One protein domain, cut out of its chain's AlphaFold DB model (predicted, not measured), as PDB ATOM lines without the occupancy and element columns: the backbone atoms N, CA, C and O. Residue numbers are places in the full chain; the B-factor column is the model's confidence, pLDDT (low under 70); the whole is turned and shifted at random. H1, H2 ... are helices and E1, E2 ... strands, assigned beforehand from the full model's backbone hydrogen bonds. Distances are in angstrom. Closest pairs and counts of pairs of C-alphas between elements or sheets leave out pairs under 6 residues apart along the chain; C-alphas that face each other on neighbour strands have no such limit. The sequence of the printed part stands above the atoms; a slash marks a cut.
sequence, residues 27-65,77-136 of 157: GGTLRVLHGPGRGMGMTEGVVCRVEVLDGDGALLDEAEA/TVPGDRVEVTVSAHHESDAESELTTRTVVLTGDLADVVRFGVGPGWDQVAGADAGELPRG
ATOM      1  N   GLY A  27      -8.081  36.701 -19.738       83.00
ATOM      2  CA  GLY A  27      -8.367  35.793 -18.626       83.00
ATOM      3  C   GLY A  27      -7.212  34.881 -18.237       83.00
ATOM      4  O   GLY A  27      -7.139  34.474 -17.084       83.00
ATOM      5  N   GLY A  28      -6.257  34.611 -19.131       87.56
ATOM      6  CA  GLY A  28      -5.062  33.847 -18.783       87.56
ATOM      7  C   GLY A  28      -3.975  33.773 -19.850       87.56
ATOM      8  O   GLY A  28      -4.079  34.306 -20.958       87.56
ATOM      9  N   THR A  29      -2.898  33.083 -19.495       87.06
ATOM     10  CA  THR A  29      -1.770  32.798 -20.373       87.06
ATOM     11  C   THR A  29      -1.400  31.334 -20.373       87.06
ATOM     12  O   THR A  29      -1.565  30.621 -19.381       87.06
ATOM     13  N   LEU A  30      -0.864  30.925 -21.512       87.38
ATOM     14  CA  LEU A  30      -0.355  29.600 -21.785       87.38
ATOM     15  C   LEU A  30       1.117  29.711 -22.173       87.38
ATOM     16  O   LEU A  30       1.533  30.634 -22.873       87.38
ATOM     17  N   ARG A  31       1.913  28.733 -21.765       85.56
ATOM     18  CA  ARG A  31       3.257  28.533 -22.293       85.56
ATOM     19  C   ARG A  31       3.514  27.059 -22.525       85.56
ATOM     20  O   ARG A  31       3.260  26.259 -21.630       85.56
ATOM     21  N   VAL A  32       4.081  26.729 -23.679       82.94
ATOM     22  CA  VAL A  32       4.502  25.362 -24.007       82.94
ATOM     23  C   VAL A  32       5.911  25.099 -23.451       82.94
ATOM     24  O   VAL A  32       6.812  25.934 -23.588       82.94
ATOM     25  N   LEU A  33       6.093  23.958 -22.788       80.38
ATOM     26  CA  LEU A  33       7.298  23.509 -22.083       80.38
ATOM     27  C   LEU A  33       7.900  22.275 -22.767       80.38
ATOM     28  O   LEU A  33       7.153  21.429 -23.249       80.38
ATOM     29  N   HIS A  34       9.233  22.163 -22.761       75.94
ATOM     30  CA  HIS A  34       9.997  21.042 -23.336       75.94
ATOM     31  C   HIS A  34      11.213  20.712 -22.463       75.94
ATOM     32  O   HIS A  34      11.685  21.573 -21.720       75.94
ATOM     33  N   GLY A  35      11.788  19.518 -22.595       65.12
ATOM     34  CA  GLY A  35      13.081  19.193 -21.983       65.12
ATOM     35  C   GLY A  35      13.728  17.912 -22.509       65.12
ATOM     36  O   GLY A  35      13.153  17.304 -23.418       65.12
ATOM     37  N   PRO A  36      14.898  17.509 -21.948       55.12
ATOM     38  CA  PRO A  36      15.420  17.870 -20.621       55.12
ATOM     39  C   PRO A  36      16.706  18.733 -20.605       55.12
ATOM     40  O   PRO A  36      17.616  18.576 -21.412       55.12
ATOM     41  N   GLY A  37      16.837  19.596 -19.586       49.09
ATOM     42  CA  GLY A  37      18.133  20.145 -19.149       49.09
ATOM     43  C   GLY A  37      18.236  21.671 -19.047       49.09
ATOM     44  O   GLY A  37      17.426  22.423 -19.586       49.09
ATOM     45  N   ARG A  38      19.245  22.142 -18.294       39.38
ATOM     46  CA  ARG A  38      19.424  23.550 -17.882       39.38
ATOM     47  C   ARG A  38      19.549  24.465 -19.112       39.38
ATOM     48  O   ARG A  38      20.619  24.568 -19.698       39.38
ATOM     49  N   GLY A  39      18.449  25.133 -19.464       49.91
ATOM     50  CA  GLY A  39      18.330  25.959 -20.671       49.91
ATOM     51  C   GLY A  39      17.152  25.614 -21.594       49.91
ATOM     52  O   GLY A  39      17.006  26.315 -22.585       49.91
ATOM     53  N   MET A  40      16.348  24.576 -21.282       56.25
ATOM     54  CA  MET A  40      15.172  24.069 -22.031       56.25
ATOM     55  C   MET A  40      15.189  24.381 -23.535       56.25
ATOM     56  O   MET A  40      14.331  25.101 -24.053       56.25
ATOM     57  N   GLY A  41      16.200  23.849 -24.226       51.66
ATOM     58  CA  GLY A  41      16.141  23.679 -25.674       51.66
ATOM     59  C   GLY A  41      15.123  22.594 -26.017       51.66
ATOM     60  O   GLY A  41      14.869  21.707 -25.200       51.66
ATOM     61  N   MET A  42      14.529  22.674 -27.208       57.91
ATOM     62  CA  MET A  42      13.758  21.550 -27.734       57.91
ATOM     63  C   MET A  42      14.693  20.342 -27.810       57.91
ATOM     64  O   MET A  42      15.802  20.462 -28.336       57.91
ATOM     65  N   THR A  43      14.274  19.206 -27.256       64.19
ATOM     66  CA  THR A  43      14.900  17.935 -27.622       64.19
ATOM     67  C   THR A  43      14.622  17.748 -29.102       64.19
ATOM     68  O   THR A  43      13.466  17.823 -29.520       64.19
ATOM     69  N   GLU A  44      15.685  17.613 -29.892       72.06
ATOM     70  CA  GLU A  44      15.564  17.372 -31.327       72.06
ATOM     71  C   GLU A  44      14.640  16.173 -31.559       72.06
ATOM     72  O   GLU A  44      14.706  15.195 -30.818       72.06
ATOM     73  N   GLY A  45      13.727  16.303 -32.518       76.75
ATOM     74  CA  GLY A  45      12.738  15.274 -32.818       76.75
ATOM     75  C   GLY A  45      11.479  15.280 -31.947       76.75
ATOM     76  O   GLY A  45      10.560  14.536 -32.255       76.75
ATOM     77  N   VAL A  46      11.356  16.102 -30.899       80.44
ATOM     78  CA  VAL A  46      10.102  16.174 -30.121       80.44
ATOM     79  C   VAL A  46       9.130  17.169 -30.743       80.44
ATOM     80  O   VAL A  46       9.415  18.364 -30.820       80.44
ATOM     81  N   VAL A  47       7.945  16.685 -31.108       83.94
ATOM     82  CA  VAL A  47       6.815  17.500 -31.561       83.94
ATOM     83  C   VAL A  47       5.803  17.583 -30.428       83.94
ATOM     84  O   VAL A  47       5.316  16.557 -29.966       83.94
ATOM     85  N   CYS A  48       5.465  18.796 -29.988       85.81
ATOM     86  CA  CYS A  48       4.401  19.042 -29.012       85.81
ATOM     87  C   CYS A  48       3.342  19.951 -29.619       85.81
ATOM     88  O   CYS A  48       3.671  21.001 -30.176       85.81
ATOM     89  N   ARG A  49       2.079  19.579 -29.428       89.88
ATOM     90  CA  ARG A  49       0.908  20.382 -29.749       89.88
ATOM     91  C   ARG A  49       0.053  20.568 -28.504       89.88
ATOM     92  O   ARG A  49      -0.070  19.682 -27.659       89.88
ATOM     93  N   VAL A  50      -0.522  21.752 -28.396       92.00
ATOM     94  CA  VAL A  50      -1.400  22.156 -27.311       92.00
ATOM     95  C   VAL A  50      -2.648  22.758 -27.918       92.00
ATOM     96  O   VAL A  50      -2.563  23.663 -28.743       92.00
ATOM     97  N   GLU A  51      -3.790  22.277 -27.465       94.69
ATOM     98  CA  GLU A  51      -5.097  22.814 -27.802       94.69
ATOM     99  C   GLU A  51      -5.748  23.363 -26.534       94.69
ATOM    100  O   GLU A  51      -5.696  22.727 -25.476       94.69
ATOM    101  N   VAL A  52      -6.337  24.554 -26.635       94.50
ATOM    102  CA  VAL A  52      -7.100  25.180 -25.556       94.50
ATOM    103  C   VAL A  52      -8.504  25.477 -26.047       94.50
ATOM    104  O   VAL A  52      -8.682  26.260 -26.979       94.50
ATOM    105  N   LEU A  53      -9.491  24.893 -25.380       96.44
ATOM    106  CA  LEU A  53     -10.908  25.119 -25.626       96.44
ATOM    107  C   LEU A  53     -11.521  25.915 -24.469       96.44
ATOM    108  O   LEU A  53     -11.093  25.786 -23.318       96.44
ATOM    109  N   ASP A  54     -12.518  26.744 -24.760       94.44
ATOM    110  CA  ASP A  54     -13.341  27.375 -23.727       94.44
ATOM    111  C   ASP A  54     -14.327  26.379 -23.088       94.44
ATOM    112  O   ASP A  54     -14.365  25.193 -23.421       94.44
ATOM    113  N   GLY A  55     -15.121  26.859 -22.127       89.94
ATOM    114  CA  GLY A  55     -16.111  26.040 -21.423       89.94
ATOM    115  C   GLY A  55     -17.237  25.490 -22.309       89.94
ATOM    116  O   GLY A  55     -17.889  24.529 -21.898       89.94
ATOM    117  N   ASP A  56     -17.439  26.062 -23.496       92.56
ATOM    118  CA  ASP A  56     -18.427  25.636 -24.490       92.56
ATOM    119  C   ASP A  56     -17.798  24.755 -25.592       92.56
ATOM    120  O   ASP A  56     -18.504  24.247 -26.467       92.56
ATOM    121  N   GLY A  57     -16.480  24.532 -25.536       93.12
ATOM    122  CA  GLY A  57     -15.717  23.709 -26.472       93.12
ATOM    123  C   GLY A  57     -15.199  24.454 -27.706       93.12
ATOM    124  O   GLY A  57     -14.717  23.809 -28.636       93.12
ATOM    125  N   ALA A  58     -15.286  25.786 -27.760       94.81
ATOM    126  CA  ALA A  58     -14.729  26.558 -28.867       94.81
ATOM    127  C   ALA A  58     -13.217  26.764 -28.705       94.81
ATOM    128  O   ALA A  58     -12.707  26.993 -27.609       94.81
ATOM    129  N   LEU A  59     -12.490  26.698 -29.824       94.06
ATOM    130  CA  LEU A  59     -11.037  26.841 -29.848       94.06
ATOM    131  C   LEU A  59     -10.611  28.269 -29.481       94.06
ATOM    132  O   LEU A  59     -10.921  29.223 -30.196       94.06
ATOM    133  N   LEU A  60      -9.856  28.392 -28.391       91.25
ATOM    134  CA  LEU A  60      -9.269  29.644 -27.917       91.25
ATOM    135  C   LEU A  60      -7.845  29.845 -28.429       91.25
ATOM    136  O   LEU A  60      -7.473  30.960 -28.800       91.25
ATOM    137  N   ASP A  61      -7.039  28.786 -28.402       91.00
ATOM    138  CA  ASP A  61      -5.663  28.817 -28.880       91.00
ATOM    139  C   ASP A  61      -5.205  27.423 -29.303       91.00
ATOM    140  O   ASP A  61      -5.616  26.406 -28.740       91.00
ATOM    141  N   GLU A  62      -4.299  27.404 -30.270       90.38
ATOM    142  CA  GLU A  62      -3.565  26.218 -30.672       90.38
ATOM    143  C   GLU A  62      -2.091  26.599 -30.769       90.38
ATOM    144  O   GLU A  62      -1.712  27.543 -31.470       90.38
ATOM    145  N   ALA A  63      -1.250  25.880 -30.034       84.44
ATOM    146  CA  ALA A  63       0.166  26.176 -29.943       84.44
ATOM    147  C   ALA A  63       0.994  24.924 -30.200       84.44
ATOM    148  O   ALA A  63       0.762  23.870 -29.612       84.44
ATOM    149  N   GLU A  64       2.013  25.068 -31.035       78.25
ATOM    150  CA  GLU A  64       3.042  24.054 -31.214       78.25
ATOM    151  C   GLU A  64       4.344  24.474 -30.532       78.25
ATOM    152  O   GLU A  64       4.589  25.649 -30.226       78.25
ATOM    153  N   ALA A  65       5.201  23.486 -30.309       64.94
ATOM    154  CA  ALA A  65       6.582  23.664 -29.909       64.94
ATOM    155  C   ALA A  65       7.341  24.622 -30.846       64.94
ATOM    156  O   ALA A  65       7.800  24.245 -31.920       64.94
ATOM    157  N   THR A  77     -10.975  35.129 -23.234       89.69
ATOM    158  CA  THR A  77     -11.214  34.726 -21.838       89.69
ATOM    159  C   THR A  77     -11.206  35.920 -20.885       89.69
ATOM    160  O   THR A  77     -10.544  36.930 -21.149       89.69
ATOM    161  N   VAL A  78     -11.865  35.772 -19.738       88.12
ATOM    162  CA  VAL A  78     -11.836  36.667 -18.574       88.12
ATOM    163  C   VAL A  78     -11.429  35.906 -17.298       88.12
ATOM    164  O   VAL A  78     -11.494  34.675 -17.259       88.12
ATOM    165  N   PRO A  79     -10.962  36.601 -16.240       85.88
ATOM    166  CA  PRO A  79     -10.668  35.962 -14.958       85.88
ATOM    167  C   PRO A  79     -11.848  35.138 -14.431       85.88
ATOM    168  O   PRO A  79     -12.970  35.634 -14.341       85.88
ATOM    169  N   GLY A  80     -11.576  33.896 -14.037       87.31
ATOM    170  CA  GLY A  80     -12.579  32.941 -13.560       87.31
ATOM    171  C   GLY A  80     -13.130  32.000 -14.631       87.31
ATOM    172  O   GLY A  80     -13.794  31.026 -14.270       87.31
ATOM    173  N   ASP A  81     -12.816  32.223 -15.910       91.50
ATOM    174  CA  ASP A  81     -13.220  31.310 -16.975       91.50
ATOM    175  C   ASP A  81     -12.618  29.919 -16.792       91.50
ATOM    176  O   ASP A  81     -11.504  29.732 -16.284       91.50
ATOM    177  N   ARG A  82     -13.381  28.926 -17.242       93.75
ATOM    178  CA  ARG A  82     -12.951  27.539 -17.323       93.75
ATOM    179  C   ARG A  82     -12.499  27.243 -18.745       93.75
ATOM    180  O   ARG A  82     -13.219  27.544 -19.689       93.75
ATOM    181  N   VAL A  83     -11.342  26.607 -18.865       94.50
ATOM    182  CA  VAL A  83     -10.791  26.132 -20.134       94.50
ATOM    183  C   VAL A  83     -10.465  24.649 -20.043       94.50
ATOM    184  O   VAL A  83     -10.098  24.145 -18.976       94.50
ATOM    185  N   GLU A  84     -10.584  23.948 -21.158       96.38
ATOM    186  CA  GLU A  84     -10.044  22.607 -21.329       96.38
ATOM    187  C   GLU A  84      -8.746  22.696 -22.118       96.38
ATOM    188  O   GLU A  84      -8.665  23.384 -23.130       96.38
ATOM    189  N   VAL A  85      -7.703  22.040 -21.620       95.31
ATOM    190  CA  VAL A  85      -6.382  22.088 -22.235       95.31
ATOM    191  C   VAL A  85      -5.906  20.676 -22.488       95.31
ATOM    192  O   VAL A  85      -5.791  19.874 -21.558       95.31
ATOM    193  N   THR A  86      -5.573  20.415 -23.741       95.50
ATOM    194  CA  THR A  86      -5.065  19.137 -24.213       95.50
ATOM    195  C   THR A  86      -3.631  19.314 -24.682       95.50
ATOM    196  O   THR A  86      -3.333  20.193 -25.486       95.50
ATOM    197  N   VAL A  87      -2.736  18.476 -24.174       92.81
ATOM    198  CA  VAL A  87      -1.345  18.372 -24.617       92.81
ATOM    199  C   VAL A  87      -1.192  17.049 -25.338       92.81
ATOM    200  O   VAL A  87      -1.492  16.007 -24.758       92.81
ATOM    201  N   SER A  88      -0.671  17.085 -26.558       91.94
ATOM    202  CA  SER A  88      -0.186  15.906 -27.265       91.94
ATOM    203  C   SER A  88       1.271  16.084 -27.661       91.94
ATOM    204  O   SER A  88       1.712  17.186 -27.998       91.94
ATOM    205  N   ALA A  89       2.039  15.005 -27.608       88.44
ATOM    206  CA  ALA A  89       3.409  15.024 -28.089       88.44
ATOM    207  C   ALA A  89       3.892  13.639 -28.510       88.44
ATOM    208  O   ALA A  89       3.412  12.624 -28.012       88.44
ATOM    209  N   HIS A  90       4.871  13.618 -29.404       86.25
ATOM    210  CA  HIS A  90       5.626  12.423 -29.767       86.25
ATOM    211  C   HIS A  90       7.079  12.795 -30.054       86.25
ATOM    212  O   HIS A  90       7.404  13.955 -30.328       86.25
ATOM    213  N   HIS A  91       7.954  11.797 -30.005       84.06
ATOM    214  CA  HIS A  91       9.298  11.900 -30.557       84.06
ATOM    215  C   HIS A  91       9.276  11.374 -31.998       84.06
ATOM    216  O   HIS A  91       8.645  10.365 -32.244       84.06
ATOM    217  N   GLU A  92       9.977  11.978 -32.953       81.75
ATOM    218  CA  GLU A  92       9.943  11.618 -34.385       81.75
ATOM    219  C   GLU A  92      10.357  10.164 -34.676       81.75
ATOM    220  O   GLU A  92       9.995   9.587 -35.699       81.75
ATOM    221  N   SER A  93      11.133   9.571 -33.767       78.19
ATOM    222  CA  SER A  93      11.524   8.159 -33.821       78.19
ATOM    223  C   SER A  93      10.440   7.206 -33.309       78.19
ATOM    224  O   SER A  93      10.661   5.996 -33.316       78.19
ATOM    225  N   ASP A  94       9.329   7.738 -32.808       75.94
ATOM    226  CA  ASP A  94       8.183   7.019 -32.274       75.94
ATOM    227  C   ASP A  94       6.901   7.504 -32.968       75.94
ATOM    228  O   ASP A  94       6.615   8.696 -33.063       75.94
ATOM    229  N   ALA A  95       6.126   6.565 -33.503       69.12
ATOM    230  CA  ALA A  95       4.860   6.897 -34.145       69.12
ATOM    231  C   ALA A  95       3.737   7.112 -33.117       69.12
ATOM    232  O   ALA A  95       2.699   7.687 -33.458       69.12
ATOM    233  N   GLU A  96       3.913   6.641 -31.881       79.19
ATOM    234  CA  GLU A  96       2.909   6.780 -30.837       79.19
ATOM    235  C   GLU A  96       2.973   8.174 -30.208       79.19
ATOM    236  O   GLU A  96       4.001   8.631 -29.709       79.19
ATOM    237  N   SER A  97       1.840   8.875 -30.253       82.12
ATOM    238  CA  SER A  97       1.668  10.145 -29.554       82.12
ATOM    239  C   SER A  97       1.096   9.911 -28.166       82.12
ATOM    240  O   SER A  97       0.069   9.250 -28.008       82.12
ATOM    241  N   GLU A  98       1.727  10.511 -27.166       88.12
ATOM    242  CA  GLU A  98       1.174  10.615 -25.825       88.12
ATOM    243  C   GLU A  98       0.245  11.831 -25.735       88.12
ATOM    244  O   GLU A  98       0.471  12.857 -26.380       88.12
ATOM    245  N   LEU A  99      -0.802  11.722 -24.915       93.31
ATOM    246  CA  LEU A  99      -1.826  12.749 -24.736       93.31
ATOM    247  C   LEU A  99      -2.208  12.881 -23.259       93.31
ATOM    248  O   LEU A  99      -2.381  11.884 -22.558       93.31
ATOM    249  N   THR A 100      -2.426  14.111 -22.800       94.75
ATOM    250  CA  THR A 100      -3.096  14.393 -21.527       94.75
ATOM    251  C   THR A 100      -4.031  15.595 -21.656       94.75
ATOM    252  O   THR A 100      -3.708  16.568 -22.336       94.75
ATOM    253  N   THR A 101      -5.179  15.551 -20.977       94.94
ATOM    254  CA  THR A 101      -6.187  16.622 -20.994       94.94
ATOM    255  C   THR A 101      -6.567  17.006 -19.574       94.94
ATOM    256  O   THR A 101      -6.748  16.141 -18.711       94.94
ATOM    257  N   ARG A 102      -6.696  18.310 -19.311       95.38
ATOM    258  CA  ARG A 102      -7.163  18.832 -18.025       95.38
ATOM    259  C   ARG A 102      -8.048  20.055 -18.190       95.38
ATOM    260  O   ARG A 102      -7.733  20.979 -18.932       95.38
ATOM    261  N   THR A 103      -9.090  20.103 -17.373       93.56
ATOM    262  CA  THR A 103      -9.890  21.305 -17.149       93.56
ATOM    263  C   THR A 103      -9.216  22.208 -16.114       93.56
ATOM    264  O   THR A 103      -8.818  21.746 -15.040       93.56
ATOM    265  N   VAL A 104      -9.105  23.501 -16.414       91.19
ATOM    266  CA  VAL A 104      -8.442  24.512 -15.578       91.19
ATOM    267  C   VAL A 104      -9.347  25.732 -15.419       91.19
ATOM    268  O   VAL A 104     -10.023  26.135 -16.358       91.19
ATOM    269  N   VAL A 105      -9.356  26.329 -14.225       91.38
ATOM    270  CA  VAL A 105     -10.022  27.614 -13.963       91.38
ATOM    271  C   VAL A 105      -8.967  28.714 -13.896       91.38
ATOM    272  O   VAL A 105      -7.983  28.595 -13.166       91.38
ATOM    273  N   LEU A 106      -9.163  29.788 -14.655       88.25
ATOM    274  CA  LEU A 106      -8.212  30.885 -14.808       88.25
ATOM    275  C   LEU A 106      -8.380  31.939 -13.696       88.25
ATOM    276  O   LEU A 106      -8.852  33.046 -13.930       88.25
ATOM    277  N   THR A 107      -7.992  31.600 -12.466       82.12
ATOM    278  CA  THR A 107      -8.197  32.444 -11.263       82.12
ATOM    279  C   THR A 107      -7.190  33.592 -11.113       82.12
ATOM    280  O   THR A 107      -7.500  34.641 -10.550       82.12
ATOM    281  N   GLY A 108      -5.956  33.378 -11.574       75.81
ATOM    282  CA  GLY A 108      -4.858  34.339 -11.487       75.81
ATOM    283  C   GLY A 108      -4.068  34.366 -10.185       75.81
ATOM    284  O   GLY A 108      -3.149  35.188 -10.059       75.81
ATOM    285  N   ASP A 109      -4.341  33.462  -9.241       76.38
ATOM    286  CA  ASP A 109      -3.403  33.223  -8.146       76.38
ATOM    287  C   ASP A 109      -2.118  32.570  -8.688       76.38
ATOM    288  O   ASP A 109      -2.144  31.708  -9.564       76.38
ATOM    289  N   LEU A 110      -0.965  32.993  -8.169       67.75
ATOM    290  CA  LEU A 110       0.319  32.364  -8.476       67.75
ATOM    291  C   LEU A 110       0.391  30.943  -7.906       67.75
ATOM    292  O   LEU A 110       1.099  30.102  -8.461       67.75
ATOM    293  N   ALA A 111      -0.344  30.670  -6.825       69.06
ATOM    294  CA  ALA A 111      -0.513  29.316  -6.309       69.06
ATOM    295  C   ALA A 111      -1.280  28.407  -7.290       69.06
ATOM    296  O   ALA A 111      -1.037  27.203  -7.316       69.06
ATOM    297  N   ASP A 112      -2.118  28.991  -8.152       72.06
ATOM    298  CA  ASP A 112      -2.983  28.276  -9.096       72.06
ATOM    299  C   ASP A 112      -2.325  28.059 -10.469       72.06
ATOM    300  O   ASP A 112      -2.989  27.693 -11.439       72.06
ATOM    301  N   VAL A 113      -1.010  28.278 -10.591       80.75
ATOM    302  CA  VAL A 113      -0.289  27.969 -11.834       80.75
ATOM    303  C   VAL A 113      -0.328  26.458 -12.071       80.75
ATOM    304  O   VAL A 113       0.316  25.682 -11.359       80.75
ATOM    305  N   VAL A 114      -1.040  26.041 -13.117       86.75
ATOM    306  CA  VAL A 114      -1.207  24.629 -13.468       86.75
ATOM    307  C   VAL A 114      -0.115  24.201 -14.440       86.75
ATOM    308  O   VAL A 114       0.164  24.884 -15.425       86.75
ATOM    309  N   ARG A 115       0.503  23.051 -14.161       87.19
ATOM    310  CA  ARG A 115       1.542  22.431 -14.990       87.19
ATOM    311  C   ARG A 115       1.208  20.973 -15.205       87.19
ATOM    312  O   ARG A 115       0.912  20.270 -14.238       87.19
ATOM    313  N   PHE A 116       1.232  20.535 -16.451       89.38
ATOM    314  CA  PHE A 116       1.038  19.137 -16.817       89.38
ATOM    315  C   PHE A 116       1.472  18.917 -18.269       89.38
ATOM    316  O   PHE A 116       1.617  19.872 -19.035       89.38
ATOM    317  N   GLY A 117       1.707  17.661 -18.620       90.56
ATOM    318  CA  GLY A 117       2.261  17.275 -19.902       90.56
ATOM    319  C   GLY A 117       2.475  15.772 -19.980       90.56
ATOM    320  O   GLY A 117       1.939  15.023 -19.163       90.56
ATOM    321  N   VAL A 118       3.251  15.362 -20.972       90.31
ATOM    322  CA  VAL A 118       3.503  13.971 -21.350       90.31
ATOM    323  C   VAL A 118       4.991  13.727 -21.606       90.31
ATOM    324  O   VAL A 118       5.796  14.668 -21.658       90.31
ATOM    325  N   GLY A 119       5.347  12.458 -21.781       87.88
ATOM    326  CA  GLY A 119       6.692  11.998 -22.072       87.88
ATOM    327  C   GLY A 119       7.447  11.481 -20.843       87.88
ATOM    328  O   GLY A 119       7.232  11.944 -19.715       87.88
ATOM    329  N   PRO A 120       8.401  10.557 -21.047       83.38
ATOM    330  CA  PRO A 120       9.129   9.863 -19.979       83.38
ATOM    331  C   PRO A 120       9.993  10.785 -19.102       83.38
ATOM    332  O   PRO A 120      10.383  10.421 -17.994       83.38
ATOM    333  N   GLY A 121      10.313  11.983 -19.585       81.50
ATOM    334  CA  GLY A 121      11.060  13.027 -18.887       81.50
ATOM    335  C   GLY A 121      10.190  14.133 -18.283       81.50
ATOM    336  O   GLY A 121      10.752  15.110 -17.781       81.50
ATOM    337  N   TRP A 122       8.854  14.028 -18.318       84.75
ATOM    338  CA  TRP A 122       7.950  15.095 -17.861       84.75
ATOM    339  C   TRP A 122       8.252  15.583 -16.437       84.75
ATOM    340  O   TRP A 122       8.358  16.790 -16.220       84.75
ATOM    341  N   ASP A 123       8.486  14.683 -15.480       81.19
ATOM    342  CA  ASP A 123       8.782  15.065 -14.088       81.19
ATOM    343  C   ASP A 123      10.028  15.959 -13.971       81.19
ATOM    344  O   ASP A 123      10.108  16.845 -13.118       81.19
ATOM    345  N   GLN A 124      10.997  15.785 -14.872       76.38
ATOM    346  CA  GLN A 124      12.205  16.608 -14.920       76.38
ATOM    347  C   GLN A 124      11.926  17.984 -15.530       76.38
ATOM    348  O   GLN A 124      12.505  18.975 -15.082       76.38
ATOM    349  N   VAL A 125      11.028  18.060 -16.520       76.69
ATOM    350  CA  VAL A 125      10.535  19.325 -17.092       76.69
ATOM    351  C   VAL A 125       9.761  20.111 -16.038       76.69
ATOM    352  O   VAL A 125      10.043  21.290 -15.822       76.69
ATOM    353  N   ALA A 126       8.844  19.448 -15.330       78.06
ATOM    354  CA  ALA A 126       8.046  20.044 -14.265       78.06
ATOM    355  C   ALA A 126       8.928  20.561 -13.118       78.06
ATOM    356  O   ALA A 126       8.769  21.706 -12.692       78.06
ATOM    357  N   GLY A 127       9.904  19.764 -12.670       75.38
ATOM    358  CA  GLY A 127      10.880  20.184 -11.664       75.38
ATOM    359  C   GLY A 127      11.707  21.387 -12.124       75.38
ATOM    360  O   GLY A 127      11.819  22.373 -11.399       75.38
ATOM    361  N   ALA A 128      12.229  21.366 -13.355       72.69
ATOM    362  CA  ALA A 128      13.008  22.479 -13.898       72.69
ATOM    363  C   ALA A 128      12.196  23.784 -14.003       72.69
ATOM    364  O   ALA A 128      12.720  24.846 -13.649       72.69
ATOM    365  N   ASP A 129      10.930  23.721 -14.435       72.94
ATOM    366  CA  ASP A 129      10.022  24.880 -14.485       72.94
ATOM    367  C   ASP A 129       9.648  25.394 -13.086       72.94
ATOM    368  O   ASP A 129       9.560  26.603 -12.876       72.94
ATOM    369  N   ALA A 130       9.525  24.504 -12.096       73.62
ATOM    370  CA  ALA A 130       9.367  24.869 -10.685       73.62
ATOM    371  C   ALA A 130      10.649  25.466 -10.064       73.62
ATOM    372  O   ALA A 130      10.681  25.841  -8.891       73.62
ATOM    373  N   GLY A 131      11.729  25.561 -10.843       70.25
ATOM    374  CA  GLY A 131      13.021  26.023 -10.374       70.25
ATOM    375  C   GLY A 131      13.748  24.978  -9.529       70.25
ATOM    376  O   GLY A 131      14.740  25.309  -8.884       70.25
ATOM    377  N   GLU A 132      13.340  23.721  -9.521       70.19
ATOM    378  CA  GLU A 132      14.117  22.642  -8.927       70.19
ATOM    379  C   GLU A 132      15.269  22.289  -9.874       70.19
ATOM    380  O   GLU A 132      15.100  22.146 -11.082       70.19
ATOM    381  N   LEU A 133      16.495  22.228  -9.352       58.81
ATOM    382  CA  LEU A 133      17.639  21.830 -10.172       58.81
ATOM    383  C   LEU A 133      17.608  20.303 -10.320       58.81
ATOM    384  O   LEU A 133      17.697  19.627  -9.288       58.81
ATOM    385  N   PRO A 134      17.545  19.748 -11.544       56.38
ATOM    386  CA  PRO A 134      17.574  18.304 -11.725       56.38
ATOM    387  C   PRO A 134      18.861  17.719 -11.133       56.38
ATOM    388  O   PRO A 134      19.963  18.199 -11.415       56.38
ATOM    389  N   ARG A 135      18.735  16.674 -10.309       53.53
ATOM    390  CA  ARG A 135      19.860  15.826  -9.890       53.53
ATOM    391  C   ARG A 135      19.941  14.642 -10.862       53.53
ATOM    392  O   ARG A 135      19.366  13.598 -10.590       53.53
ATOM    393  N   GLY A 136      20.597  14.805 -12.012       52.16
ATOM    394  CA  GLY A 136      20.682  13.757 -13.044       52.16
ATOM    395  C   GLY A 136      21.365  14.232 -14.332       52.16
ATOM    396  O   GLY A 136      21.658  15.427 -14.426       52.16
TER     397      GLY A 136
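Overview. This is residues 27 to 65 and 77 to 136 of the 157 residues of an uncharacterized protein of Geodermatophilus africanus (UniProt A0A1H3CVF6). A twisted wall of four antiparallel strands, E3, E2, E4 and E5, has two strands, E1 and E6, over one of its faces as a loose, incomplete second layer; the other face is bare. The short helix H1 sits beyond E1 and E6, away from the sheet, near the end of E1. The printed part has 99 residues, with six named strands and then one named helix in the order E1 E2 E3 E4 E5 E6 H1; the sheet's order is E3 E2 E4 E5, and the class is mostly strand. The whole is compact, with a radius of gyration of the C-alphas of 14.2 A, and flat, with spans of 39 by 31 by 16 A.

Along the chain. Look first at E4, residues 82 to 91, which runs 30.2 A from C-alpha 82 at (-12.951, 27.539, -17.323) to C-alpha 91 at (9.298, 11.900, -30.557). Beside it in the sheet stand E2, residues 46 to 54, 26.8 A long, and E5, residues 98 to 105, 23.6 A long. E3, residues 59 to 64, spans 14.4 A. Find E1 at residues 28 to 35, 23.5 A long, and E6 at residues 114 to 118, 14.1 A long. H1, residues 122 to 129, runs 10.6 A to C-alpha 129 at (10.022, 24.880, -14.485).

Arrangement. Begin with the inner strands E2 and E4, antiparallel at 166 degrees between their directions; N 49 and O 88 are 2.8 A apart, within hydrogen-bond range. E2 and E3 form a hairpin, at 170 degrees, with N 50 and O 63 at 2.8 A. E4 and E5 form another, at 161 degrees, with N 87 and O 100 at 2.8 A. E3 and E5 are the edge strands. E1 and E6 pair with no named strand. The closest C-alphas of E6 and E4 are those of Val 87 and Gly 117, 6.0 A apart; of E6 and E5, those of Glu 98 and Val 118, 6.1 A. For E1 and E3 they are those of Val 32 and Ala 63, 7.4 A. E1 and E6 are near each other. H1 is not on the sheet; its Val 125 and Gly 35 of E1 have C-alphas 5.5 A apart. In H1 every O i to N i+4 pair is within hydrogen-bond range.

Size, cuts and confidence. The two C-alphas farthest apart are those of Asp 56 and Gly 136, at 42.4 A. Residues 66 to 76 are not printed, and C-alphas 65 and 77 are 22.5 A apart across this cut, in the link from E3 to E4. Of the links that are printed whole, none is long. The mean pLDDT of the printed part is 81.0; look for values under 70 at residues 35 to 43, 65, 95, 110 to 111 and 133 to 136.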